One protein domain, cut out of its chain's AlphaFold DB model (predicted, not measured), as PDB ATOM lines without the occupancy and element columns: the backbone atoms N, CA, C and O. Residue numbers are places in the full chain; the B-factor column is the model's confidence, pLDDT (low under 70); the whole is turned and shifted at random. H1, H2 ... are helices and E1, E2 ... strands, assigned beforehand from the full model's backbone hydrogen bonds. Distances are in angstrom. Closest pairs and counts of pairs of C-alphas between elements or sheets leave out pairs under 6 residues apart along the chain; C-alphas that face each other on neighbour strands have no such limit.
ATOM      1  N   LYS A 435     -24.802   9.009 -17.771       77.88
ATOM      2  CA  LYS A 435     -24.948   9.401 -16.366       77.88
ATOM      3  C   LYS A 435     -23.613   9.879 -15.794       77.88
ATOM      4  O   LYS A 435     -22.571   9.297 -16.051       77.88
ATOM      5  N   SER A 436     -23.622  10.975 -15.031       69.69
ATOM      6  CA  SER A 436     -22.404  11.454 -14.360       69.69
ATOM      7  C   SER A 436     -21.961  10.435 -13.315       69.69
ATOM      8  O   SER A 436     -22.801   9.984 -12.536       69.69
ATOM      9  N   ASP A 437     -20.663  10.127 -13.288       66.38
ATOM     10  CA  ASP A 437     -20.115   9.080 -12.423       66.38
ATOM     11  C   ASP A 437     -20.328   9.369 -10.941       66.38
ATOM     12  O   ASP A 437     -20.487   8.433 -10.171       66.38
ATOM     13  N   ARG A 438     -20.383  10.649 -10.525       64.75
ATOM     14  CA  ARG A 438     -20.513  11.090  -9.115       64.75
ATOM     15  C   ARG A 438     -19.637  10.293  -8.121       64.75
ATOM     16  O   ARG A 438     -19.956  10.254  -6.939       64.75
ATOM     17  N   GLY A 439     -18.556   9.666  -8.590       67.56
ATOM     18  CA  GLY A 439     -17.704   8.784  -7.796       67.56
ATOM     19  C   GLY A 439     -18.272   7.393  -7.462       67.56
ATOM     20  O   GLY A 439     -17.656   6.733  -6.638       67.56
ATOM     21  N   ASP A 440     -19.389   6.925  -8.048       81.44
ATOM     22  CA  ASP A 440     -19.883   5.545  -7.850       81.44
ATOM     23  C   ASP A 440     -19.073   4.560  -8.726       81.44
ATOM     24  O   ASP A 440     -19.207   4.589  -9.957       81.44
ATOM     25  N   PRO A 441     -18.245   3.674  -8.134       85.81
ATOM     26  CA  PRO A 441     -17.389   2.763  -8.897       85.81
ATOM     27  C   PRO A 441     -18.177   1.786  -9.776       85.81
ATOM     28  O   PRO A 441     -17.687   1.383 -10.833       85.81
ATOM     29  N   ARG A 442     -19.413   1.438  -9.386       88.81
ATOM     30  CA  ARG A 442     -20.274   0.516 -10.148       88.81
ATOM     31  C   ARG A 442     -20.666   1.110 -11.493       88.81
ATOM     32  O   ARG A 442     -20.661   0.424 -12.512       88.81
ATOM     33  N   LEU A 443     -20.952   2.415 -11.514       87.81
ATOM     34  CA  LEU A 443     -21.265   3.124 -12.750       87.81
ATOM     35  C   LEU A 443     -20.039   3.192 -13.669       87.81
ATOM     36  O   LEU A 443     -20.171   2.933 -14.861       87.81
ATOM     37  N   GLY A 444     -18.850   3.448 -13.112       87.75
ATOM     38  CA  GLY A 444     -17.592   3.407 -13.865       87.75
ATOM     39  C   GLY A 444     -17.329   2.036 -14.498       87.75
ATOM     40  O   GLY A 444     -17.008   1.953 -15.682       87.75
ATOM     41  N   LYS A 445     -17.554   0.951 -13.744       89.75
ATOM     42  CA  LYS A 445     -17.427  -0.425 -14.246       89.75
ATOM     43  C   LYS A 445     -18.423  -0.726 -15.368       89.75
ATOM     44  O   LYS A 445     -18.023  -1.225 -16.416       89.75
ATOM     45  N   ALA A 446     -19.696  -0.370 -15.196       92.25
ATOM     46  CA  ALA A 446     -20.713  -0.572 -16.227       92.25
ATOM     47  C   ALA A 446     -20.424   0.225 -17.507       92.25
ATOM     48  O   ALA A 446     -20.591  -0.291 -18.609       92.25
ATOM     49  N   LYS A 447     -19.940   1.467 -17.375       90.50
ATOM     50  CA  LYS A 447     -19.511   2.279 -18.519       90.50
ATOM     51  C   LYS A 447     -18.361   1.643 -19.277       90.50
ATOM     52  O   LYS A 447     -18.434   1.591 -20.499       90.50
ATOM     53  N   LYS A 448     -17.351   1.139 -18.564       90.00
ATOM     54  CA  LYS A 448     -16.227   0.427 -19.175       90.00
ATOM     55  C   LYS A 448     -16.721  -0.772 -19.984       90.00
ATOM     56  O   LYS A 448     -16.389  -0.877 -21.153       90.00
ATOM     57  N   ILE A 449     -17.615  -1.589 -19.418       92.88
ATOM     58  CA  ILE A 449     -18.194  -2.746 -20.124       92.88
ATOM     59  C   ILE A 449     -18.931  -2.322 -21.407       92.88
ATOM     60  O   ILE A 449     -18.812  -2.986 -22.433       92.88
ATOM     61  N   ILE A 450     -19.683  -1.219 -21.379       90.88
ATOM     62  CA  ILE A 450     -20.397  -0.725 -22.567       90.88
ATOM     63  C   ILE A 450     -19.431  -0.135 -23.601       90.88
ATOM     64  O   ILE A 450     -19.612  -0.349 -24.796       90.88
ATOM     65  N   GLN A 451     -18.389   0.572 -23.165       87.94
ATOM     66  CA  GLN A 451     -17.335   1.067 -24.052       87.94
ATOM     67  C   GLN A 451     -16.589  -0.091 -24.718       87.94
ATOM     68  O   GLN A 451     -16.368  -0.050 -25.927       87.94
ATOM     69  N   ASP A 452     -16.281  -1.143 -23.962       90.31
ATOM     70  CA  ASP A 452     -15.679  -2.374 -24.464       90.31
ATOM     71  C   ASP A 452     -16.606  -3.063 -25.478       90.31
ATOM     72  O   ASP A 452     -16.164  -3.460 -26.555       90.31
ATOM     73  N   LEU A 453     -17.912  -3.126 -25.192       90.69
ATOM     74  CA  LEU A 453     -18.922  -3.662 -26.109       90.69
ATOM     75  C   LEU A 453     -18.948  -2.890 -27.440       90.69
ATOM     76  O   LEU A 453     -18.933  -3.505 -28.508       90.69
ATOM     77  N   TRP A 454     -18.979  -1.555 -27.381       85.81
ATOM     78  CA  TRP A 454     -19.005  -0.677 -28.558       85.81
ATOM     79  C   TRP A 454     -17.663  -0.564 -29.283       85.81
ATOM     80  O   TRP A 454     -17.652  -0.143 -30.430       85.81
ATOM     81  N   SER A 455     -16.556  -0.946 -28.648       83.56
ATOM     82  CA  SER A 455     -15.219  -0.980 -29.268       83.56
ATOM     83  C   SER A 455     -14.786  -2.401 -29.642       83.56
ATOM     84  O   SER A 455     -13.610  -2.661 -29.880       83.56
ATOM     85  N   ARG A 456     -15.726  -3.355 -29.604       87.19
ATOM     86  CA  ARG A 456     -15.500  -4.782 -29.866       87.19
ATOM     87  C   ARG A 456     -14.448  -5.474 -28.985       87.19
ATOM     88  O   ARG A 456     -14.008  -6.577 -29.303       87.19
ATOM     89  N   ASN A 457     -14.114  -4.908 -27.828       87.69
ATOM     90  CA  ASN A 457     -13.313  -5.571 -26.798       87.69
ATOM     91  C   ASN A 457     -14.189  -6.546 -25.988       87.69
ATOM     92  O   ASN A 457     -14.523  -6.322 -24.826       87.69
ATOM     93  N   LEU A 458     -14.654  -7.608 -26.644       92.50
ATOM     94  CA  LEU A 458     -15.658  -8.509 -26.082       92.50
ATOM     95  C   LEU A 458     -15.084  -9.498 -25.062       92.50
ATOM     96  O   LEU A 458     -13.885  -9.782 -25.031       92.50
ATOM     97  N   TYR A 459     -15.974 -10.123 -24.286       94.81
ATOM     98  CA  TYR A 459     -15.615 -11.314 -23.516       94.81
ATOM     99  C   TYR A 459     -15.092 -12.415 -24.442       94.81
ATOM    100  O   TYR A 459     -15.731 -12.783 -25.431       94.81
ATOM    101  N   LYS A 460     -13.907 -12.935 -24.118       92.81
ATOM    102  CA  LYS A 460     -13.180 -13.894 -24.948       92.81
ATOM    103  C   LYS A 460     -13.792 -15.274 -24.777       92.81
ATOM    104  O   LYS A 460     -13.870 -15.795 -23.666       92.81
ATOM    105  N   PHE A 461     -14.205 -15.880 -25.880       93.88
ATOM    106  CA  PHE A 461     -14.590 -17.284 -25.901       93.88
ATOM    107  C   PHE A 461     -13.355 -18.161 -25.637       93.88
ATOM    108  O   PHE A 461     -12.351 -18.049 -26.342       93.88
ATOM    109  N   VAL A 462     -13.416 -19.016 -24.613       93.25
ATOM    110  CA  VAL A 462     -12.304 -19.904 -24.245       93.25
ATOM    111  C   VAL A 462     -12.433 -21.229 -24.987       93.25
ATOM    112  O   VAL A 462     -11.543 -21.569 -25.772       93.25
ATOM    113  N   ASP A 463     -13.517 -21.963 -24.728       92.81
ATOM    114  CA  ASP A 463     -13.812 -23.270 -25.325       92.81
ATOM    115  C   ASP A 463     -15.288 -23.669 -25.071       92.81
ATOM    116  O   ASP A 463     -15.984 -23.049 -24.255       92.81
ATOM    117  N   GLU A 464     -15.765 -24.714 -25.756       92.06
ATOM    118  CA  GLU A 464     -17.099 -25.298 -25.575       92.06
ATOM    119  C   GLU A 464     -17.077 -26.829 -25.488       92.06
ATOM    120  O   GLU A 464     -16.235 -27.512 -26.071       92.06
ATOM    121  N   SER A 465     -18.013 -27.402 -24.731       89.31
ATOM    122  CA  SER A 465     -18.137 -28.852 -24.623       89.31
ATOM    123  C   SER A 465     -18.737 -29.451 -25.895       89.31
ATOM    124  O   SER A 465     -19.562 -28.845 -26.572       89.31
ATOM    125  N   SER A 466     -18.427 -30.721 -26.162       82.81
ATOM    126  CA  SER A 466     -19.265 -31.519 -27.064       82.81
ATOM    127  C   SER A 466     -20.704 -31.607 -26.521       82.81
ATOM    128  O   SER A 466     -20.882 -31.496 -25.300       82.81
ATOM    129  N   PRO A 467     -21.715 -31.838 -27.381       82.44
ATOM    130  CA  PRO A 467     -23.090 -32.034 -26.936       82.44
ATOM    131  C   PRO A 467     -23.193 -33.121 -25.863       82.44
ATOM    132  O   PRO A 467     -22.715 -34.247 -26.041       82.44
ATOM    133  N   ILE A 468     -23.795 -32.767 -24.731       81.56
ATOM    134  CA  ILE A 468     -23.950 -33.630 -23.563       81.56
ATOM    135  C   ILE A 468     -25.280 -34.370 -23.684       81.56
ATOM    136  O   ILE A 468     -26.339 -33.759 -23.828       81.56
ATOM    137  N   LYS A 469     -25.222 -35.703 -23.600       68.19
ATOM    138  CA  LYS A 469     -26.388 -36.586 -23.687       68.19
ATOM    139  C   LYS A 469     -26.782 -37.119 -22.309       68.19
ATOM    140  O   LYS A 469     -25.948 -37.668 -21.596       68.19
ATOM    141  N   GLY A 470     -28.067 -37.019 -21.963       61.12
ATOM    142  CA  GLY A 470     -28.676 -37.707 -20.812       61.12
ATOM    143  C   GLY A 470     -28.396 -37.110 -19.426       61.12
ATOM    144  O   GLY A 470     -29.050 -37.508 -18.465       61.12
ATOM    145  N   ARG A 471     -27.481 -36.140 -19.304       67.56
ATOM    146  CA  ARG A 471     -27.227 -35.383 -18.070       67.56
ATOM    147  C   ARG A 471     -27.738 -33.958 -18.254       67.56
ATOM    148  O   ARG A 471     -27.327 -33.295 -19.196       67.56
ATOM    149  N   HIS A 472     -28.635 -33.521 -17.371       76.06
ATOM    150  CA  HIS A 472     -29.263 -32.201 -17.441       76.06
ATOM    151  C   HIS A 472     -28.732 -31.307 -16.314       76.06
ATOM    152  O   HIS A 472     -29.165 -31.409 -15.161       76.06
ATOM    153  N   TYR A 473     -27.765 -30.454 -16.640       82.00
ATOM    154  CA  TYR A 473     -27.228 -29.446 -15.736       82.00
ATOM    155  C   TYR A 473     -28.203 -28.273 -15.604       82.00
ATOM    156  O   TYR A 473     -28.739 -27.772 -16.593       82.00
ATOM    157  N   LYS A 474     -28.420 -27.824 -14.368       81.50
ATOM    158  CA  LYS A 474     -29.211 -26.633 -14.031       81.50
ATOM    159  C   LYS A 474     -28.301 -25.423 -13.852       81.50
ATOM    160  O   LYS A 474     -27.162 -25.565 -13.414       81.50
ATOM    161  N   ASP A 475     -28.840 -24.221 -14.049       77.19
ATOM    162  CA  ASP A 475     -28.096 -22.964 -13.858       77.19
ATOM    163  C   ASP A 475     -27.468 -22.820 -12.464       77.19
ATOM    164  O   ASP A 475     -26.356 -22.309 -12.336       77.19
ATOM    165  N   ALA A 476     -28.120 -23.344 -11.421       78.38
ATOM    166  CA  ALA A 476     -27.580 -23.359 -10.059       78.38
ATOM    167  C   ALA A 476     -26.227 -24.098  -9.946       78.38
ATOM    168  O   ALA A 476     -25.451 -23.829  -9.032       78.38
ATOM    169  N   GLN A 477     -25.920 -25.003 -10.880       83.31
ATOM    170  CA  GLN A 477     -24.678 -25.779 -10.905       83.31
ATOM    171  C   GLN A 477     -23.529 -25.054 -11.622       83.31
ATOM    172  O   GLN A 477     -22.404 -25.541 -11.558       83.31
ATOM    173  N   LYS A 478     -23.759 -23.880 -12.242       87.31
ATOM    174  CA  LYS A 478     -22.703 -23.085 -12.908       87.31
ATOM    175  C   LYS A 478     -21.517 -22.802 -11.985       87.31
ATOM    176  O   LYS A 478     -20.375 -22.951 -12.403       87.31
ATOM    177  N   LYS A 479     -21.781 -22.456 -10.718       86.31
ATOM    178  CA  LYS A 479     -20.734 -22.201  -9.712       86.31
ATOM    179  C   LYS A 479     -19.915 -23.452  -9.394       86.31
ATOM    180  O   LYS A 479     -18.701 -23.357  -9.270       86.31
ATOM    181  N   ASN A 480     -20.567 -24.611  -9.309       88.12
ATOM    182  CA  ASN A 480     -19.889 -25.878  -9.038       88.12
ATOM    183  C   ASN A 480     -19.024 -26.294 -10.231       88.12
ATOM    184  O   ASN A 480     -17.876 -26.656 -10.040       88.12
ATOM    185  N   ILE A 481     -19.541 -26.167 -11.457       88.62
ATOM    186  CA  ILE A 481     -18.769 -26.432 -12.681       88.62
ATOM    187  C   ILE A 481     -17.560 -25.493 -12.762       88.62
ATOM    188  O   ILE A 481     -16.455 -25.940 -13.046       88.62
ATOM    189  N   ALA A 482     -17.745 -24.203 -12.468       90.56
ATOM    190  CA  ALA A 482     -16.645 -23.246 -12.429       90.56
ATOM    191  C   ALA A 482     -15.583 -23.626 -11.380       90.56
ATOM    192  O   ALA A 482     -14.396 -23.543 -11.679       90.56
ATOM    193  N   ALA A 483     -15.988 -24.087 -10.191       89.31
ATOM    194  CA  ALA A 483     -15.068 -24.579  -9.166       89.31
ATOM    195  C   ALA A 483     -14.310 -25.838  -9.625       89.31
ATOM    196  O   ALA A 483     -13.090 -25.874  -9.535       89.31
ATOM    197  N   GLU A 484     -14.997 -26.814 -10.222       90.06
ATOM    198  CA  GLU A 484     -14.353 -28.017 -10.769       90.06
ATOM    199  C   GLU A 484     -13.353 -27.683 -11.897       90.06
ATOM    200  O   GLU A 484     -12.304 -28.317 -12.010       90.06
ATOM    201  N   ILE A 485     -13.653 -26.683 -12.736       89.81
ATOM    202  CA  ILE A 485     -12.717 -26.181 -13.757       89.81
ATOM    203  C   ILE A 485     -11.526 -25.488 -13.089       89.81
ATOM    204  O   ILE A 485     -10.394 -25.685 -13.528       89.81
ATOM    205  N   LYS A 486     -11.763 -24.706 -12.029       90.88
ATOM    206  CA  LYS A 486     -10.709 -24.040 -11.254       90.88
ATOM    207  C   LYS A 486      -9.718 -25.053 -10.676       90.88
ATOM    208  O   LYS A 486      -8.517 -24.834 -10.781       90.88
ATOM    209  N   ASP A 487     -10.213 -26.174 -10.154       88.38
ATOM    210  CA  ASP A 487      -9.388 -27.258  -9.597       88.38
ATOM    211  C   ASP A 487      -8.543 -27.973 -10.668       88.38
ATOM    212  O   ASP A 487      -7.518 -28.585 -10.368       88.38
ATOM    213  N   CYS A 488      -8.945 -27.877 -11.939       87.06
ATOM    214  CA  CYS A 488      -8.193 -28.415 -13.070       87.06
ATOM    215  C   CYS A 488      -7.096 -27.466 -13.583       87.06
ATOM    216  O   CYS A 488      -6.357 -27.850 -14.493       87.06
ATOM    217  N   ILE A 489      -6.975 -26.246 -13.042       85.00
ATOM    218  CA  ILE A 489      -5.920 -25.303 -13.426       85.00
ATOM    219  C   ILE A 489      -4.602 -25.768 -12.811       85.00
ATOM    220  O   ILE A 489      -4.244 -25.409 -11.694       85.00
ATOM    221  N   ASN A 490      -3.858 -26.542 -13.591       70.62
ATOM    222  CA  ASN A 490      -2.485 -26.915 -13.307       70.62
ATOM    223  C   ASN A 490      -1.640 -26.429 -14.485       70.62
ATOM    224  O   ASN A 490      -1.997 -26.686 -15.633       70.62
ATOM    225  N   GLY A 491      -0.558 -25.692 -14.223       59.72
ATOM    226  CA  GLY A 491       0.348 -25.268 -15.291       59.72
ATOM    227  C   GLY A 491       0.869 -26.486 -16.062       59.72
ATOM    228  O   GLY A 491       1.189 -27.510 -15.462       59.72
ATOM    229  N   ASP A 492       0.998 -26.377 -17.381       55.81
ATOM    230  CA  ASP A 492       1.517 -27.414 -18.290       55.81
ATOM    231  C   ASP A 492       3.021 -27.733 -18.101       55.81
ATOM    232  O   ASP A 492       3.667 -28.313 -18.975       55.81
ATOM    233  N   GLY A 493       3.615 -27.312 -16.978       58.22
ATOM    234  CA  GLY A 493       5.055 -27.311 -16.725       58.22
ATOM    235  C   GLY A 493       5.830 -26.213 -17.470       58.22
ATOM    236  O   GLY A 493       7.007 -26.018 -17.174       58.22
ATOM    237  N   LYS A 494       5.201 -25.477 -18.401       57.62
ATOM    238  CA  LYS A 494       5.793 -24.344 -19.141       57.62
ATOM    239  C   LYS A 494       5.273 -22.990 -18.657       57.62
ATOM    240  O   LYS A 494       5.952 -21.980 -18.834       57.62
ATOM    241  N   ALA A 495       4.087 -22.952 -18.057       64.88
ATOM    242  CA  ALA A 495       3.529 -21.753 -17.446       64.88
ATOM    243  C   ALA A 495       4.250 -21.383 -16.138       64.88
ATOM    244  O   ALA A 495       4.499 -22.227 -15.277       64.88
ATOM    245  N   ASN A 496       4.558 -20.097 -15.970       74.38
ATOM    246  CA  ASN A 496       5.173 -19.572 -14.757       74.38
ATOM    247  C   ASN A 496       4.205 -19.724 -13.561       74.38
ATOM    248  O   ASN A 496       3.065 -19.264 -13.655       74.38
ATOM    249  N   PRO A 497       4.638 -20.299 -12.421       79.81
ATOM    250  CA  PRO A 497       3.791 -20.469 -11.238       79.81
ATOM    251  C   PRO A 497       3.095 -19.186 -10.764       79.81
ATOM    252  O   PRO A 497       1.940 -19.236 -10.347       79.81
ATOM    253  N   LYS A 498       3.752 -18.025 -10.900       82.06
ATOM    254  CA  LYS A 498       3.166 -16.723 -10.531       82.06
ATOM    255  C   LYS A 498       1.959 -16.344 -11.390       82.06
ATOM    256  O   LYS A 498       1.037 -15.701 -10.902       82.06
ATOM    257  N   ASP A 499       1.966 -16.723 -12.663       80.81
ATOM    258  CA  ASP A 499       0.884 -16.408 -13.596       80.81
ATOM    259  C   ASP A 499      -0.337 -17.315 -13.370       80.81
ATOM    260  O   ASP A 499      -1.478 -16.868 -13.499       80.81
ATOM    261  N   VAL A 500      -0.100 -18.569 -12.967       84.38
ATOM    262  CA  VAL A 500      -1.153 -19.496 -12.522       84.38
ATOM    263  C   VAL A 500      -1.812 -18.982 -11.240       84.38
ATOM    264  O   VAL A 500      -3.038 -18.929 -11.156       84.38
ATOM    265  N   GLU A 501      -1.011 -18.547 -10.266       86.56
ATOM    266  CA  GLU A 501      -1.506 -17.962  -9.015       86.56
ATOM    267  C   GLU A 501      -2.328 -16.684  -9.261       86.56
ATOM    268  O   GLU A 501      -3.423 -16.529  -8.716       86.56
ATOM    269  N   ASP A 502      -1.865 -15.799 -10.149       87.06
ATOM    270  CA  ASP A 502      -2.591 -14.581 -10.533       87.06
ATOM    271  C   ASP A 502      -3.955 -14.892 -11.182       87.06
ATOM    272  O   ASP A 502      -4.965 -14.265 -10.844       87.06
ATOM    273  N   LEU A 503      -4.033 -15.908 -12.052       86.56
ATOM    274  CA  LEU A 503      -5.305 -16.372 -12.620       86.56
ATOM    275  C   LEU A 503      -6.239 -16.947 -11.546       86.56
ATOM    276  O   LEU A 503      -7.427 -16.627 -11.534       86.56
ATOM    277  N   LEU A 504      -5.725 -17.773 -10.629       88.94
ATOM    278  CA  LEU A 504      -6.520 -18.377  -9.551       88.94
ATOM    279  C   LEU A 504      -7.128 -17.327  -8.612       88.94
ATOM    280  O   LEU A 504      -8.272 -17.498  -8.165       88.94
ATOM    281  N   ASN A 505      -6.394 -16.239  -8.363       88.75
ATOM    282  CA  ASN A 505      -6.849 -15.092  -7.578       88.75
ATOM    283  C   ASN A 505      -7.968 -14.309  -8.290       88.75
ATOM    284  O   ASN A 505      -8.900 -13.839  -7.639       88.75
ATOM    285  N   LYS A 506      -7.924 -14.221  -9.625       88.06
ATOM    286  CA  LYS A 506      -8.898 -13.490 -10.461       88.06
ATOM    287  C   LYS A 506     -10.052 -14.344 -10.997       88.06
ATOM    288  O   LYS A 506     -11.004 -13.808 -11.565       88.06
ATOM    289  N   PHE A 507      -9.998 -15.664 -10.816       91.19
ATOM    290  CA  PHE A 507     -10.877 -16.631 -11.482       91.19
ATOM    291  C   PHE A 507     -12.371 -16.318 -11.318       91.19
ATOM    292  O   PHE A 507     -13.109 -16.275 -12.297       91.19
ATOM    293  N   ASN A 508     -12.818 -16.049 -10.088       87.44
ATOM    294  CA  ASN A 508     -14.240 -15.847  -9.791       87.44
ATOM    295  C   ASN A 508     -14.818 -14.561 -10.407       87.44
ATOM    296  O   ASN A 508     -16.030 -14.465 -10.584       87.44
ATOM    297  N   GLU A 509     -13.972 -13.573 -10.698       87.31
ATOM    298  CA  GLU A 509     -14.390 -12.310 -11.311       87.31
ATOM    299  C   GLU A 509     -14.330 -12.382 -12.842       87.31
ATOM    300  O   GLU A 509     -15.230 -11.876 -13.518       87.31
ATOM    301  N   HIS A 510     -13.305 -13.050 -13.380       91.69
ATOM    302  CA  HIS A 510     -12.982 -13.029 -14.806       91.69
ATOM    303  C   HIS A 510     -13.440 -14.256 -15.600       91.69
ATOM    304  O   HIS A 510     -13.396 -14.214 -16.825       91.69
ATOM    305  N   VAL A 511     -13.902 -15.336 -14.966       93.56
ATOM    306  CA  VAL A 511     -14.366 -16.540 -15.675       93.56
ATOM    307  C   VAL A 511     -15.882 -16.659 -15.593       93.56
ATOM    308  O   VAL A 511     -16.469 -16.624 -14.513       93.56
ATOM    309  N   ALA A 512     -16.528 -16.825 -16.747       93.38
ATOM    310  CA  ALA A 512     -17.963 -17.057 -16.850       93.38
ATOM    311  C   ALA A 512     -18.241 -18.424 -17.487       93.38
ATOM    312  O   ALA A 512     -17.673 -18.762 -18.523       93.38
ATOM    313  N   VAL A 513     -19.137 -19.195 -16.866       93.00
ATOM    314  CA  VAL A 513     -19.613 -20.487 -17.378       93.00
ATOM    315  C   VAL A 513     -21.064 -20.343 -17.818       93.00
ATOM    316  O   VAL A 513     -21.932 -19.943 -17.038       93.00
ATOM    317  N   GLU A 514     -21.331 -20.702 -19.064       92.31
ATOM    318  CA  GLU A 514     -22.655 -20.697 -19.673       92.31
ATOM    319  C   GLU A 514     -23.109 -22.140 -19.926       92.31
ATOM    320  O   GLU A 514     -22.320 -22.986 -20.341       92.31
ATOM    321  N   ILE A 515     -24.387 -22.423 -19.657       90.50
ATOM    322  CA  ILE A 515     -25.024 -23.714 -19.938       90.50
ATOM    323  C   ILE A 515     -26.136 -23.430 -20.937       90.50
ATOM    324  O   ILE A 515     -27.034 -22.637 -20.654       90.50
ATOM    325  N   LEU A 516     -26.054 -24.059 -22.101       89.12
ATOM    326  CA  LEU A 516     -26.974 -23.882 -23.213       89.12
ATOM    327  C   LEU A 516     -27.808 -25.137 -23.388       89.12
ATOM    328  O   LEU A 516     -27.261 -26.235 -23.469       89.12
ATOM    329  N   ASN A 517     -29.121 -24.953 -23.492       87.38
ATOM    330  CA  ASN A 517     -30.079 -26.027 -23.714       87.38
ATOM    331  C   ASN A 517     -30.683 -25.855 -25.104       87.38
ATOM    332  O   ASN A 517     -31.342 -24.848 -25.373       87.38
ATOM    333  N   PHE A 518     -30.477 -26.840 -25.971       87.25
ATOM    334  CA  PHE A 518     -31.129 -26.910 -27.270       87.25
ATOM    335  C   PHE A 518     -32.176 -28.009 -27.219       87.25
ATOM    336  O   PHE A 518     -31.861 -29.147 -26.888       87.25
ATOM    337  N   ASP A 519     -33.417 -27.669 -27.552       85.12
ATOM    338  CA  ASP A 519     -34.526 -28.614 -27.550       85.12
ATOM    339  C   ASP A 519     -35.461 -28.413 -28.748       85.12
ATOM    340  O   ASP A 519     -35.360 -27.431 -29.487       85.12
ATOM    341  N   TYR A 520     -36.405 -29.334 -28.934       81.81
ATOM    342  CA  TYR A 520     -37.501 -29.186 -29.901       81.81
ATOM    343  C   TYR A 520     -38.739 -28.534 -29.252       81.81
ATOM    344  O   TYR A 520     -39.877 -28.873 -29.551       81.81
ATOM    345  N   GLY A 521     -38.535 -27.588 -28.328       75.69
ATOM    346  CA  GLY A 521     -39.594 -26.788 -27.700       75.69
ATOM    347  C   GLY A 521     -40.287 -27.445 -26.502       75.69
ATOM    348  O   GLY A 521     -41.154 -26.819 -25.893       75.69
ATOM    349  N   MET A 522     -39.902 -28.673 -26.139       78.62
ATOM    350  CA  MET A 522     -40.473 -29.436 -25.020       78.62
ATOM    351  C   MET A 522     -39.415 -29.997 -24.056       78.62
ATOM    352  O   MET A 522     -39.671 -30.976 -23.350       78.62
ATOM    353  N   LYS A 523     -38.230 -29.372 -23.978       76.56
ATOM    354  CA  LYS A 523     -37.091 -29.896 -23.202       76.56
ATOM    355  C   LYS A 523     -36.810 -31.355 -23.612       76.56
ATOM    356  O   LYS A 523     -36.882 -31.673 -24.793       76.56
ATOM    357  N   GLY A 524     -36.556 -32.247 -22.657       69.19
ATOM    358  CA  GLY A 524     -36.291 -33.666 -22.912       69.19
ATOM    359  C   GLY A 524     -37.490 -34.524 -23.330       69.19
ATOM    360  O   GLY A 524     -37.317 -35.730 -23.494       69.19
ATOM    361  N   GLN A 525     -38.695 -33.960 -23.476       78.19
ATOM    362  CA  GLN A 525     -39.863 -34.709 -23.956       78.19
ATOM    363  C   GLN A 525     -39.900 -34.754 -25.484       78.19
ATOM    364  O   GLN A 525     -39.495 -33.808 -26.159       78.19
ATOM    365  N   ASN A 526     -40.418 -35.853 -26.031       79.56
ATOM    366  CA  ASN A 526     -40.594 -36.011 -27.465       79.56
ATOM    367  C   ASN A 526     -41.870 -35.280 -27.925       79.56
ATOM    368  O   ASN A 526     -42.971 -35.760 -27.641       79.56
ATOM    369  N   PRO A 527     -41.772 -34.169 -28.680       80.69
ATOM    370  CA  PRO A 527     -42.962 -33.443 -29.117       80.69
ATOM    371  C   PRO A 527     -43.880 -34.282 -30.012       80.69
ATOM    372  O   PRO A 527     -45.088 -34.052 -30.025       80.69
ATOM    373  N   TRP A 528     -43.349 -35.294 -30.708       82.50
ATOM    374  CA  TRP A 528     -44.127 -36.174 -31.585       82.50
ATOM    375  C   TRP A 528     -45.191 -36.988 -30.857       82.50
ATOM    376  O   TRP A 528     -46.216 -37.312 -31.450       82.50
ATOM    377  N   GLU A 529     -44.995 -37.275 -29.570       83.44
ATOM    378  CA  GLU A 529     -45.971 -38.006 -28.750       83.44
ATOM    379  C   GLU A 529     -47.234 -37.177 -28.471       83.44
ATOM    380  O   GLU A 529     -48.277 -37.713 -28.096       83.44
ATOM    381  N   HIS A 530     -47.166 -35.864 -28.697       86.69
ATOM    382  CA  HIS A 530     -48.236 -34.913 -28.412       86.69
ATOM    383  C   HIS A 530     -48.841 -34.289 -29.679       86.69
ATOM    384  O   HIS A 530     -49.577 -33.297 -29.597       86.69
ATOM    385  N   ILE A 531     -48.554 -34.863 -30.852       89.12
ATOM    386  CA  ILE A 531     -49.047 -34.390 -32.148       89.12
ATOM    387  C   ILE A 531     -49.984 -35.431 -32.754       89.12
ATOM    388  O   ILE A 531     -49.654 -36.607 -32.891       89.12
ATOM    389  N   HIS A 532     -51.160 -34.963 -33.165       92.56
ATOM    390  CA  HIS A 532     -52.184 -35.789 -33.787       92.56
ATOM    391  C   HIS A 532     -52.445 -35.341 -35.223       92.56
ATOM    392  O   HIS A 532     -52.493 -34.144 -35.530       92.56
ATOM    393  N   PHE A 533     -52.650 -36.326 -36.092       94.56
ATOM    394  CA  PHE A 533     -52.874 -36.130 -37.516       94.56
ATOM    395  C   PHE A 533     -54.235 -36.666 -37.948       94.56
ATOM    396  O   PHE A 533     -54.831 -37.477 -37.252       94.56
ATOM    397  N   TYR A 534     -54.707 -36.264 -39.125       95.38
ATOM    398  CA  TYR A 534     -55.840 -36.902 -39.804       95.38
ATOM    399  C   TYR A 534     -55.480 -37.271 -41.243       95.38
ATOM    400  O   TYR A 534     -54.539 -36.719 -41.821       95.38
ATOM    401  N   THR A 535     -56.247 -38.181 -41.845       94.00
ATOM    402  CA  THR A 535     -55.970 -38.721 -43.189       94.00
ATOM    403  C   THR A 535     -57.003 -38.266 -44.222       94.00
ATOM    404  O   THR A 535     -57.947 -37.544 -43.906       94.00
ATOM    405  N   LYS A 536     -56.839 -38.625 -45.509       91.38
ATOM    406  CA  LYS A 536     -57.833 -38.264 -46.560       91.38
ATOM    407  C   LYS A 536     -59.125 -39.020 -46.399       91.38
ATOM    408  O   LYS A 536     -60.176 -38.437 -46.629       91.38
ATOM    409  N   GLY A 537     -58.992 -40.303 -46.089       89.06
ATOM    410  CA  GLY A 537     -60.118 -41.210 -45.963       89.06
ATOM    411  C   GLY A 537     -60.932 -40.928 -44.709       89.06
ATOM    412  O   GLY A 537     -62.126 -41.190 -44.711       89.06
ATOM    413  N   ASN A 538     -60.310 -40.361 -43.668       90.88
ATOM    414  CA  ASN A 538     -60.990 -40.057 -42.422       90.88
ATOM    415  C   ASN A 538     -60.563 -38.690 -41.867       90.88
ATOM    416  O   ASN A 538     -59.451 -38.529 -41.363       90.88
ATOM    417  N   LEU A 539     -61.449 -37.700 -42.019       91.19
ATOM    418  CA  LEU A 539     -61.184 -36.293 -41.698       91.19
ATOM    419  C   LEU A 539     -61.411 -35.931 -40.228       91.19
ATOM    420  O   LEU A 539     -60.948 -34.869 -39.807       91.19
ATOM    421  N   ASP A 540     -62.113 -36.788 -39.485       91.62
ATOM    422  CA  ASP A 540     -62.579 -36.516 -38.121       91.62
ATOM    423  C   ASP A 540     -62.035 -37.539 -37.110       91.62
ATOM    424  O   ASP A 540     -62.453 -37.571 -35.955       91.62
ATOM    425  N   VAL A 541     -61.072 -38.364 -37.533       93.31
ATOM    426  CA  VAL A 541     -60.322 -39.266 -36.657       93.31
ATOM    427  C   VAL A 541     -58.888 -38.779 -36.545       93.31
ATOM    428  O   VAL A 541     -58.170 -38.656 -37.537       93.31
ATOM    429  N   ALA A 542     -58.490 -38.521 -35.305       93.88
ATOM    430  CA  ALA A 542     -57.137 -38.165 -34.941       93.88
ATOM    431  C   ALA A 542     -56.300 -39.433 -34.732       93.88
ATOM    432  O   ALA A 542     -56.652 -40.305 -33.940       93.88
ATOM    433  N   THR A 543     -55.176 -39.523 -35.429       90.94
ATOM    434  CA  THR A 543     -54.231 -40.636 -35.359       90.94
ATOM    435  C   THR A 543     -52.834 -40.115 -35.027       90.94
ATOM    436  O   THR A 543     -52.370 -39.195 -35.710       90.94
ATOM    437  N   PRO A 544     -52.134 -40.685 -34.032       91.06
ATOM    438  CA  PRO A 544     -50.719 -40.399 -33.836       91.06
ATOM    439  C   PRO A 544     -49.895 -41.022 -34.974       91.06
ATOM    440  O   PRO A 544     -50.224 -42.094 -35.490       91.06
ATOM    441  N   ILE A 545     -48.804 -40.361 -35.359       88.62
ATOM    442  CA  ILE A 545     -47.820 -40.887 -36.315       88.62
ATOM    443  C   ILE A 545     -46.479 -40.952 -35.589       88.62
ATOM    444  O   ILE A 545     -45.999 -39.936 -35.097       88.62
ATOM    445  N   SER A 546     -45.882 -42.145 -35.514       85.56
ATOM    446  CA  SER A 546     -44.550 -42.300 -34.926       85.56
ATOM    447  C   SER A 546     -43.481 -41.746 -35.868       85.56
ATOM    448  O   SER A 546     -43.639 -41.772 -37.092       85.56
ATOM    449  N   ILE A 547     -42.381 -41.253 -35.304       83.00
ATOM    450  CA  ILE A 547     -41.322 -40.585 -36.066       83.00
ATOM    451  C   ILE A 547     -40.690 -41.508 -37.125       83.00
ATOM    452  O   ILE A 547     -40.357 -41.062 -38.223       83.00
ATOM    453  N   GLU A 548     -40.628 -42.817 -36.862       84.31
ATOM    454  CA  GLU A 548     -40.094 -43.833 -37.779       84.31
ATOM    455  C   GLU A 548     -40.975 -44.026 -39.016       84.31
ATOM    456  O   GLU A 548     -40.473 -44.367 -40.084       84.31
ATOM    457  N   LYS A 549     -42.287 -43.780 -38.892       85.75
ATOM    458  CA  LYS A 549     -43.209 -43.793 -40.036       85.75
ATOM    459  C   LYS A 549     -43.053 -42.558 -40.920       85.75
ATOM    460  O   LYS A 549     -43.511 -42.584 -42.058       85.75
ATOM    461  N   VAL A 550     -42.435 -41.489 -40.411       85.81
ATOM    462  CA  VAL A 550     -42.141 -40.278 -41.186       85.81
ATOM    463  C   VAL A 550     -40.820 -40.447 -41.930       85.81
ATOM    464  O   VAL A 550     -40.785 -40.297 -43.147       85.81
ATOM    465  N   SER A 551     -39.731 -40.750 -41.215       85.50
ATOM    466  CA  SER A 551     -38.428 -41.046 -41.820       85.50
ATOM    467  C   SER A 551     -37.437 -41.603 -40.793       85.50
ATOM    468  O   SER A 551     -37.333 -41.116 -39.671       85.50
ATOM    469  N   PHE A 552     -36.617 -42.570 -41.213       85.50
ATOM    470  CA  PHE A 552     -35.504 -43.093 -40.408       85.50
ATOM    471  C   PHE A 552     -34.324 -42.119 -40.265       85.50
ATOM    472  O   PHE A 552     -33.407 -42.389 -39.492       85.50
ATOM    473  N   ARG A 553     -34.323 -41.002 -41.008       81.38
ATOM    474  CA  ARG A 553     -33.284 -39.960 -40.926       81.38
ATOM    475  C   ARG A 553     -33.564 -38.906 -39.851       81.38
ATOM    476  O   ARG A 553     -32.752 -38.005 -39.681       81.38
ATOM    477  N   LEU A 554     -34.702 -38.988 -39.161       81.50
ATOM    478  CA  LEU A 554     -35.081 -38.009 -38.143       81.50
ATOM    479  C   LEU A 554     -34.345 -38.253 -36.808       81.50
ATOM    480  O   LEU A 554     -33.916 -39.380 -36.535       81.50
ATOM    481  N   PRO A 555     -34.194 -37.220 -35.956       78.56
ATOM    482  CA  PRO A 555     -33.478 -37.337 -34.690       78.56
ATOM    483  C   PRO A 555     -34.129 -38.340 -33.732       78.56
ATOM    484  O   PRO A 555     -35.343 -38.354 -33.555       78.56
ATOM    485  N   LYS A 556     -33.301 -39.134 -33.043       78.94
ATOM    486  CA  LYS A 556     -33.735 -40.004 -31.928       78.94
ATOM    487  C   LYS A 556     -33.709 -39.296 -30.567       78.94
ATOM    488  O   LYS A 556     -34.149 -39.858 -29.568       78.94
ATOM    489  N   HIS A 557     -33.135 -38.098 -30.521       80.06
ATOM    490  CA  HIS A 557     -32.987 -37.275 -29.326       80.06
ATOM    491  C   HIS A 557     -33.455 -35.858 -29.648       80.06
ATOM    492  O   HIS A 557     -33.149 -35.344 -30.721       80.06
ATOM    493  N   PHE A 558     -34.191 -35.255 -28.716       82.50
ATOM    494  CA  PHE A 558     -34.859 -33.960 -28.894       82.50
ATOM    495  C   PHE A 558     -34.310 -32.871 -27.971       82.50
ATOM    496  O   PHE A 558     -34.843 -31.766 -27.958       82.50
ATOM    497  N   GLU A 559     -33.259 -33.189 -27.211       85.69
ATOM    498  CA  GLU A 559     -32.559 -32.275 -26.316       85.69
ATOM    499  C   GLU A 559     -31.051 -32.555 -26.356       85.69
ATOM    500  O   GLU A 559     -30.624 -33.715 -26.354       85.69
ATOM    501  N   GLU A 560     -30.252 -31.491 -26.352       86.56
ATOM    502  CA  GLU A 560     -28.816 -31.525 -26.075       86.56
ATOM    503  C   GLU A 560     -28.404 -30.319 -25.222       86.56
ATOM    504  O   GLU A 560     -28.992 -29.239 -25.318       86.56
ATOM    505  N   GLN A 561     -27.372 -30.499 -24.393       87.88
ATOM    506  CA  GLN A 561     -26.759 -29.403 -23.643       87.88
ATOM    507  C   GLN A 561     -25.324 -29.144 -24.094       87.88
ATOM    508  O   GLN A 561     -24.582 -30.078 -24.399       87.88
ATOM    509  N   ILE A 562     -24.921 -27.876 -24.090       90.00
ATOM    510  CA  ILE A 562     -23.543 -27.442 -24.345       90.00
ATOM    511  C   ILE A 562     -23.105 -26.531 -23.201       90.00
ATOM    512  O   ILE A 562     -23.865 -25.672 -22.761       90.00
ATOM    513  N   ILE A 563     -21.880 -26.711 -22.714       91.81
ATOM    514  CA  ILE A 563     -21.271 -25.848 -21.702       91.81
ATOM    515  C   ILE A 563     -20.189 -25.012 -22.373       91.81
ATOM    516  O   ILE A 563     -19.318 -25.563 -23.045       91.81
ATOM    517  N   ARG A 564     -20.227 -23.694 -22.176       93.94
ATOM    518  CA  ARG A 564     -19.227 -22.754 -22.694       93.94
ATOM    519  C   ARG A 564     -18.512 -22.034 -21.572       93.94
ATOM    520  O   ARG A 564     -19.110 -21.728 -20.540       93.94
ATOM    521  N   VAL A 565     -17.243 -21.725 -21.808       94.94
ATOM    522  CA  VAL A 565     -16.425 -20.920 -20.901       94.94
ATOM    523  C   VAL A 565     -15.998 -19.642 -21.609       94.94
ATOM    524  O   VAL A 565     -15.514 -19.672 -22.742       94.94
ATOM    525  N   PHE A 566     -16.161 -18.518 -20.921       95.88
ATOM    526  CA  PHE A 566     -15.726 -17.200 -21.363       95.88
ATOM    527  C   PHE A 566     -14.763 -16.587 -20.350       95.88
ATOM    528  O   PHE A 566     -14.880 -16.814 -19.143       95.88
ATOM    529  N   PHE A 567     -13.838 -15.774 -20.850       95.00
ATOM    530  CA  PHE A 567     -12.915 -14.976 -20.060       95.00
ATOM    531  C   PHE A 567     -13.191 -13.485 -20.270       95.00
ATOM    532  O   PHE A 567     -13.245 -13.004 -21.403       95.00
ATOM    533  N   LYS A 568     -13.363 -12.743 -19.178       94.06
ATOM    534  CA  LYS A 568     -13.562 -11.293 -19.183       94.06
ATOM    535  C   LYS A 568     -12.187 -10.616 -19.250       94.06
ATOM    536  O   LYS A 568     -11.402 -10.825 -18.324       94.06
ATOM    537  N   PRO A 569     -11.878  -9.839 -20.304       87.81
ATOM    538  CA  PRO A 569     -10.573  -9.209 -20.480       87.81
ATOM    539  C   PRO A 569     -10.137  -8.355 -19.286       87.81
ATOM    540  O   PRO A 569     -10.965  -7.791 -18.566       87.81
ATOM    541  N   THR A 570      -8.825  -8.251 -19.094       86.38
ATOM    542  CA  THR A 570      -8.196  -7.323 -18.150       86.38
ATOM    543  C   THR A 570      -7.572  -6.151 -18.911       86.38
ATOM    544  O   THR A 570      -7.529  -6.135 -20.138       86.38
ATOM    545  N   ASP A 571      -7.007  -5.180 -18.192       81.00
ATOM    546  CA  ASP A 571      -6.223  -4.096 -18.808       81.00
ATOM    547  C   ASP A 571      -4.855  -4.566 -19.359       81.00
ATOM    548  O   ASP A 571      -4.035  -3.751 -19.782       81.00
ATOM    549  N   ALA A 572      -4.583  -5.879 -19.372       83.50
ATOM    550  CA  ALA A 572      -3.346  -6.482 -19.860       83.50
ATOM    551  C   ALA A 572      -3.608  -7.532 -20.971       83.50
ATOM    552  O   ALA A 572      -3.512  -8.737 -20.717       83.50
ATOM    553  N   PRO A 573      -3.827  -7.115 -22.237       80.56
ATOM    554  CA  PRO A 573      -4.236  -8.008 -23.331       80.56
ATOM    555  C   PRO A 573      -3.313  -9.212 -23.572       80.56
ATOM    556  O   PRO A 573      -3.787 -10.315 -23.840       80.56
ATOM    557  N   LYS A 574      -1.993  -9.024 -23.426       80.56
ATOM    558  CA  LYS A 574      -1.001 -10.107 -23.566       80.56
ATOM    559  C   LYS A 574      -1.153 -11.180 -22.485       80.56
ATOM    560  O   LYS A 574      -0.968 -12.362 -22.761       80.56
ATOM    561  N   LYS A 575      -1.492 -10.778 -21.255       84.12
ATOM    562  CA  LYS A 575      -1.760 -11.720 -20.162       84.12
ATOM    563  C   LYS A 575      -3.089 -12.437 -20.373       84.12
ATOM    564  O   LYS A 575      -3.167 -13.634 -20.128       84.12
ATOM    565  N   ASP A 576      -4.092 -11.748 -20.911       87.00
ATOM    566  CA  ASP A 576      -5.395 -12.350 -21.205       87.00
ATOM    567  C   ASP A 576      -5.308 -13.527 -22.181       87.00
ATOM    568  O   ASP A 576      -5.998 -14.525 -21.993       87.00
ATOM    569  N   GLU A 577      -4.469 -13.440 -23.217       86.38
ATOM    570  CA  GLU A 577      -4.247 -14.555 -24.150       86.38
ATOM    571  C   GLU A 577      -3.658 -15.785 -23.451       86.38
ATOM    572  O   GLU A 577      -4.071 -16.920 -23.706       86.38
ATOM    573  N   MET A 578      -2.720 -15.558 -22.533       86.44
ATOM    574  CA  MET A 578      -2.138 -16.610 -21.707       86.44
ATOM    575  C   MET A 578      -3.177 -17.197 -20.737       86.44
ATOM    576  O   MET A 578      -3.291 -18.419 -20.659       86.44
ATOM    577  N   TYR A 579      -3.985 -16.375 -20.057       90.31
ATOM    578  CA  TYR A 579      -5.066 -16.869 -19.193       90.31
ATOM    579  C   TYR A 579      -6.086 -17.698 -19.976       90.31
ATOM    580  O   TYR A 579      -6.482 -18.767 -19.519       90.31
ATOM    581  N   CYS A 580      -6.472 -17.258 -21.177       89.88
ATOM    582  CA  CYS A 580      -7.369 -18.020 -22.046       89.88
ATOM    583  C   CYS A 580      -6.776 -19.385 -22.419       89.88
ATOM    584  O   CYS A 580      -7.510 -20.369 -22.478       89.88
ATOM    585  N   ARG A 581      -5.456 -19.468 -22.640       88.81
ATOM    586  CA  ARG A 581      -4.767 -20.739 -22.909       88.81
ATOM    587  C   ARG A 581      -4.838 -21.687 -21.710       88.81
ATOM    588  O   ARG A 581      -5.291 -22.814 -21.874       88.81
ATOM    589  N   LEU A 582      -4.482 -21.206 -20.517       89.12
ATOM    590  CA  LEU A 582      -4.548 -21.990 -19.275       89.12
ATOM    591  C   LEU A 582      -5.977 -22.458 -18.964       89.12
ATOM    592  O   LEU A 582      -6.199 -23.617 -18.621       89.12
ATOM    593  N   LEU A 583      -6.966 -21.576 -19.132       91.44
ATOM    594  CA  LEU A 583      -8.377 -21.915 -18.931       91.44
ATOM    595  C   LEU A 583      -8.877 -22.946 -19.939       91.44
ATOM    596  O   LEU A 583      -9.662 -23.817 -19.572       91.44
ATOM    597  N   ARG A 584      -8.425 -22.872 -21.195       92.38
ATOM    598  CA  ARG A 584      -8.763 -23.861 -22.223       92.38
ATOM    599  C   ARG A 584      -8.229 -25.238 -21.851       92.38
ATOM    600  O   ARG A 584      -8.969 -26.213 -21.914       92.38
ATOM    601  N   GLU A 585      -6.978 -25.322 -21.412       88.94
ATOM    602  CA  GLU A 585      -6.371 -26.577 -20.955       88.94
ATOM    603  C   GLU A 585      -7.112 -27.157 -19.743       88.94
ATOM    604  O   GLU A 585      -7.485 -28.334 -19.756       88.94
ATOM    605  N   ALA A 586      -7.416 -26.322 -18.745       89.94
ATOM    606  CA  ALA A 586      -8.185 -26.716 -17.566       89.94
ATOM    607  C   ALA A 586      -9.597 -27.201 -17.933       89.94
ATOM    608  O   ALA A 586     -10.039 -28.250 -17.462       89.94
ATOM    609  N   PHE A 587     -10.293 -26.494 -18.827       91.12
ATOM    610  CA  PHE A 587     -11.615 -26.897 -19.303       91.12
ATOM    611  C   PHE A 587     -11.574 -28.212 -20.090       91.12
ATOM    612  O   PHE A 587     -12.435 -29.073 -19.912       91.12
ATOM    613  N   GLN A 588     -10.556 -28.419 -20.928       89.12
ATOM    614  CA  GLN A 588     -10.373 -29.674 -21.653       89.12
ATOM    615  C   GLN A 588     -10.048 -30.839 -20.714       89.12
ATOM    616  O   GLN A 588     -10.528 -31.953 -20.940       89.12
ATOM    617  N   ALA A 589      -9.262 -30.603 -19.659       86.81
ATOM    618  CA  ALA A 589      -8.987 -31.586 -18.615       86.81
ATOM    619  C   ALA A 589     -10.261 -31.942 -17.835       86.81
ATOM    620  O   ALA A 589     -10.590 -33.124 -17.727       86.81
ATOM    621  N   TRP A 590     -11.025 -30.937 -17.399       88.31
ATOM    622  CA  TRP A 590     -12.331 -31.106 -16.759       88.31
ATOM    623  C   TRP A 590     -13.294 -31.907 -17.645       88.31
ATOM    624  O   TRP A 590     -13.850 -32.924 -17.222       88.31
ATOM    625  N   SER A 591     -13.416 -31.517 -18.919       84.50
ATOM    626  CA  SER A 591     -14.266 -32.197 -19.897       84.50
ATOM    627  C   SER A 591     -13.860 -33.663 -20.053       84.50
ATOM    628  O   SER A 591     -14.724 -34.535 -19.983       84.50
ATOM    629  N   LYS A 592     -12.552 -33.952 -20.194       81.19
ATOM    630  CA  LYS A 592     -11.977 -35.314 -20.253       81.19
ATOM    631  C   LYS A 592     -12.243 -36.125 -18.982       81.19
ATOM    632  O   LYS A 592     -12.567 -37.306 -19.098       81.19
ATOM    633  N   GLY A 593     -12.117 -35.513 -17.804       73.56
ATOM    634  CA  GLY A 593     -12.390 -36.135 -16.507       73.56
ATOM    635  C   GLY A 593     -13.837 -36.609 -16.398       73.56
ATOM    636  O   GLY A 593     -14.080 -37.784 -16.123       73.56
ATOM    637  N   LYS A 594     -14.796 -35.755 -16.775       74.62
ATOM    638  CA  LYS A 594     -16.216 -36.135 -16.830       74.62
ATOM    639  C   LYS A 594     -16.501 -37.236 -17.864       74.62
ATOM    640  O   LYS A 594     -17.383 -38.053 -17.630       74.62
ATOM    641  N   LYS A 595     -15.722 -37.349 -18.960       61.72
ATOM    642  CA  LYS A 595     -15.835 -38.487 -19.915       61.72
ATOM    643  C   LYS A 595     -15.411 -39.831 -19.323       61.72
ATOM    644  O   LYS A 595     -15.802 -40.866 -19.849       61.72
ATOM    645  N   ARG A 596     -14.538 -39.839 -18.310       54.56
ATOM    646  CA  ARG A 596     -14.059 -41.078 -17.672       54.56
ATOM    647  C   ARG A 596     -15.030 -41.579 -16.607       54.56
ATOM    648  O   ARG A 596     -15.145 -42.787 -16.436       54.56
ATOM    649  N   GLU A 597     -15.735 -40.666 -15.943       54.09
ATOM    650  CA  GLU A 597     -16.824 -40.993 -15.014       54.09
ATOM    651  C   GLU A 597     -18.088 -41.462 -15.757       54.09
ATOM    652  O   GLU A 597     -18.753 -42.391 -15.306       54.09
ATOM    653  N   ASP A 598     -18.370 -40.896 -16.939       48.75
ATOM    654  CA  ASP A 598     -19.576 -41.177 -17.721       48.75
ATOM    655  C   ASP A 598     -19.241 -41.723 -19.123       48.75
ATOM    656  O   ASP A 598     -18.655 -41.023 -19.949       48.75
TER     657      ASP A 598
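AT A GLANCE: This is residues 435 to 598 of the 1105 residues of an uncharacterized protein of Pomacea canaliculata (UniProt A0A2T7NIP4). A small, twisted sheet of three strands has two helices, H2 and H6, over one face, while H3 only grazes it; a long arm from the far ends of E2 and E4, residues 520 to 558 with H4, E3 and H5, makes the longest axis. H1 lies off to one side of this body, joined to it through the link to E1. The printed part has 164 residues with six named helices and four named strands, in the order H1 E1 H2 H3 E2 H4 E3 H5 E4 H6; the sheet, E1 E4 E2, is antiparallel and the class is mixed. It is only just extended, close to loose, with a radius of gyration of the C-alphas of 23.0 A and spans of 74 by 48 by 25 A.

HOW THE PARTS SIT: Start at H1, residues 441 to 454, which touches no helix and is not on the sheet. Next comes edge strand E1, residues 460 to 464; beside it is inner strand E4, residues 559 to 567, antiparallel at 146 degrees, with N 460 and O 567 at 2.8 A. On E4's other side find E2, residues 511 to 519, antiparallel at 162 degrees, with N 514 and O 564 at 2.9 A. H2, residues 475 to 487, lies over E2 at a height over the sheet of 8.7 A, slantwise at 48 degrees on the local plane. H3, residues 497 to 510, grazes the sheet with residues 503 to 510. E1, H2, H3 and E2 form a split strand-helix-strand unit, two strands running the same way with E4 between them; its crossover is right-handed. H6, residues 573 to 597, lies over E1 and E4 at a height of 9.0 A, along the strands at 15 degrees to E4 on the local plane. H2 and H6, on the same face, make two layers with the sheet. They touch, about perpendicular at 76 degrees, through residues 484 to 486 and 583 to 590; the closest C-alphas, Ile 485 and Phe 587, are 5.7 A apart. Every O i to N i+4 pair is within hydrogen-bond range in H1, against 7 of 9 in H2, 8 of 10 in H3 and 20 of 21 in H6.

IN THESE COORDINATES: Find C-alpha 441 at (-17.389, 2.763, -8.897), where H1 begins its 20.0 A. E2 spans 26.3 A and E4 26.9 A. In the arm, look for H4, residues 527 to 530, E3, residues 532 to 534, and H5, residues 547 to 550; H4 and H5 are too short for an O i to N i+4 pair. E3 pairs with no named strand, but its residues 532 to 533 pair antiparallel with residues 543 to 544. H6 runs 36.3 A to C-alpha 597 at (-16.824, -40.993, -15.014).

THE WHOLE: The C-alphas of Lys 498 and Gly 537, the two farthest apart, are 76.6 A apart. The printed part has no cut; the link E3 to H5 is long, with 12 residues. Residues 549 to 554 stand free. Confidence is under 70 at residues 436 to 439, 469 to 471, 491 to 495, 524 and 595 to 598.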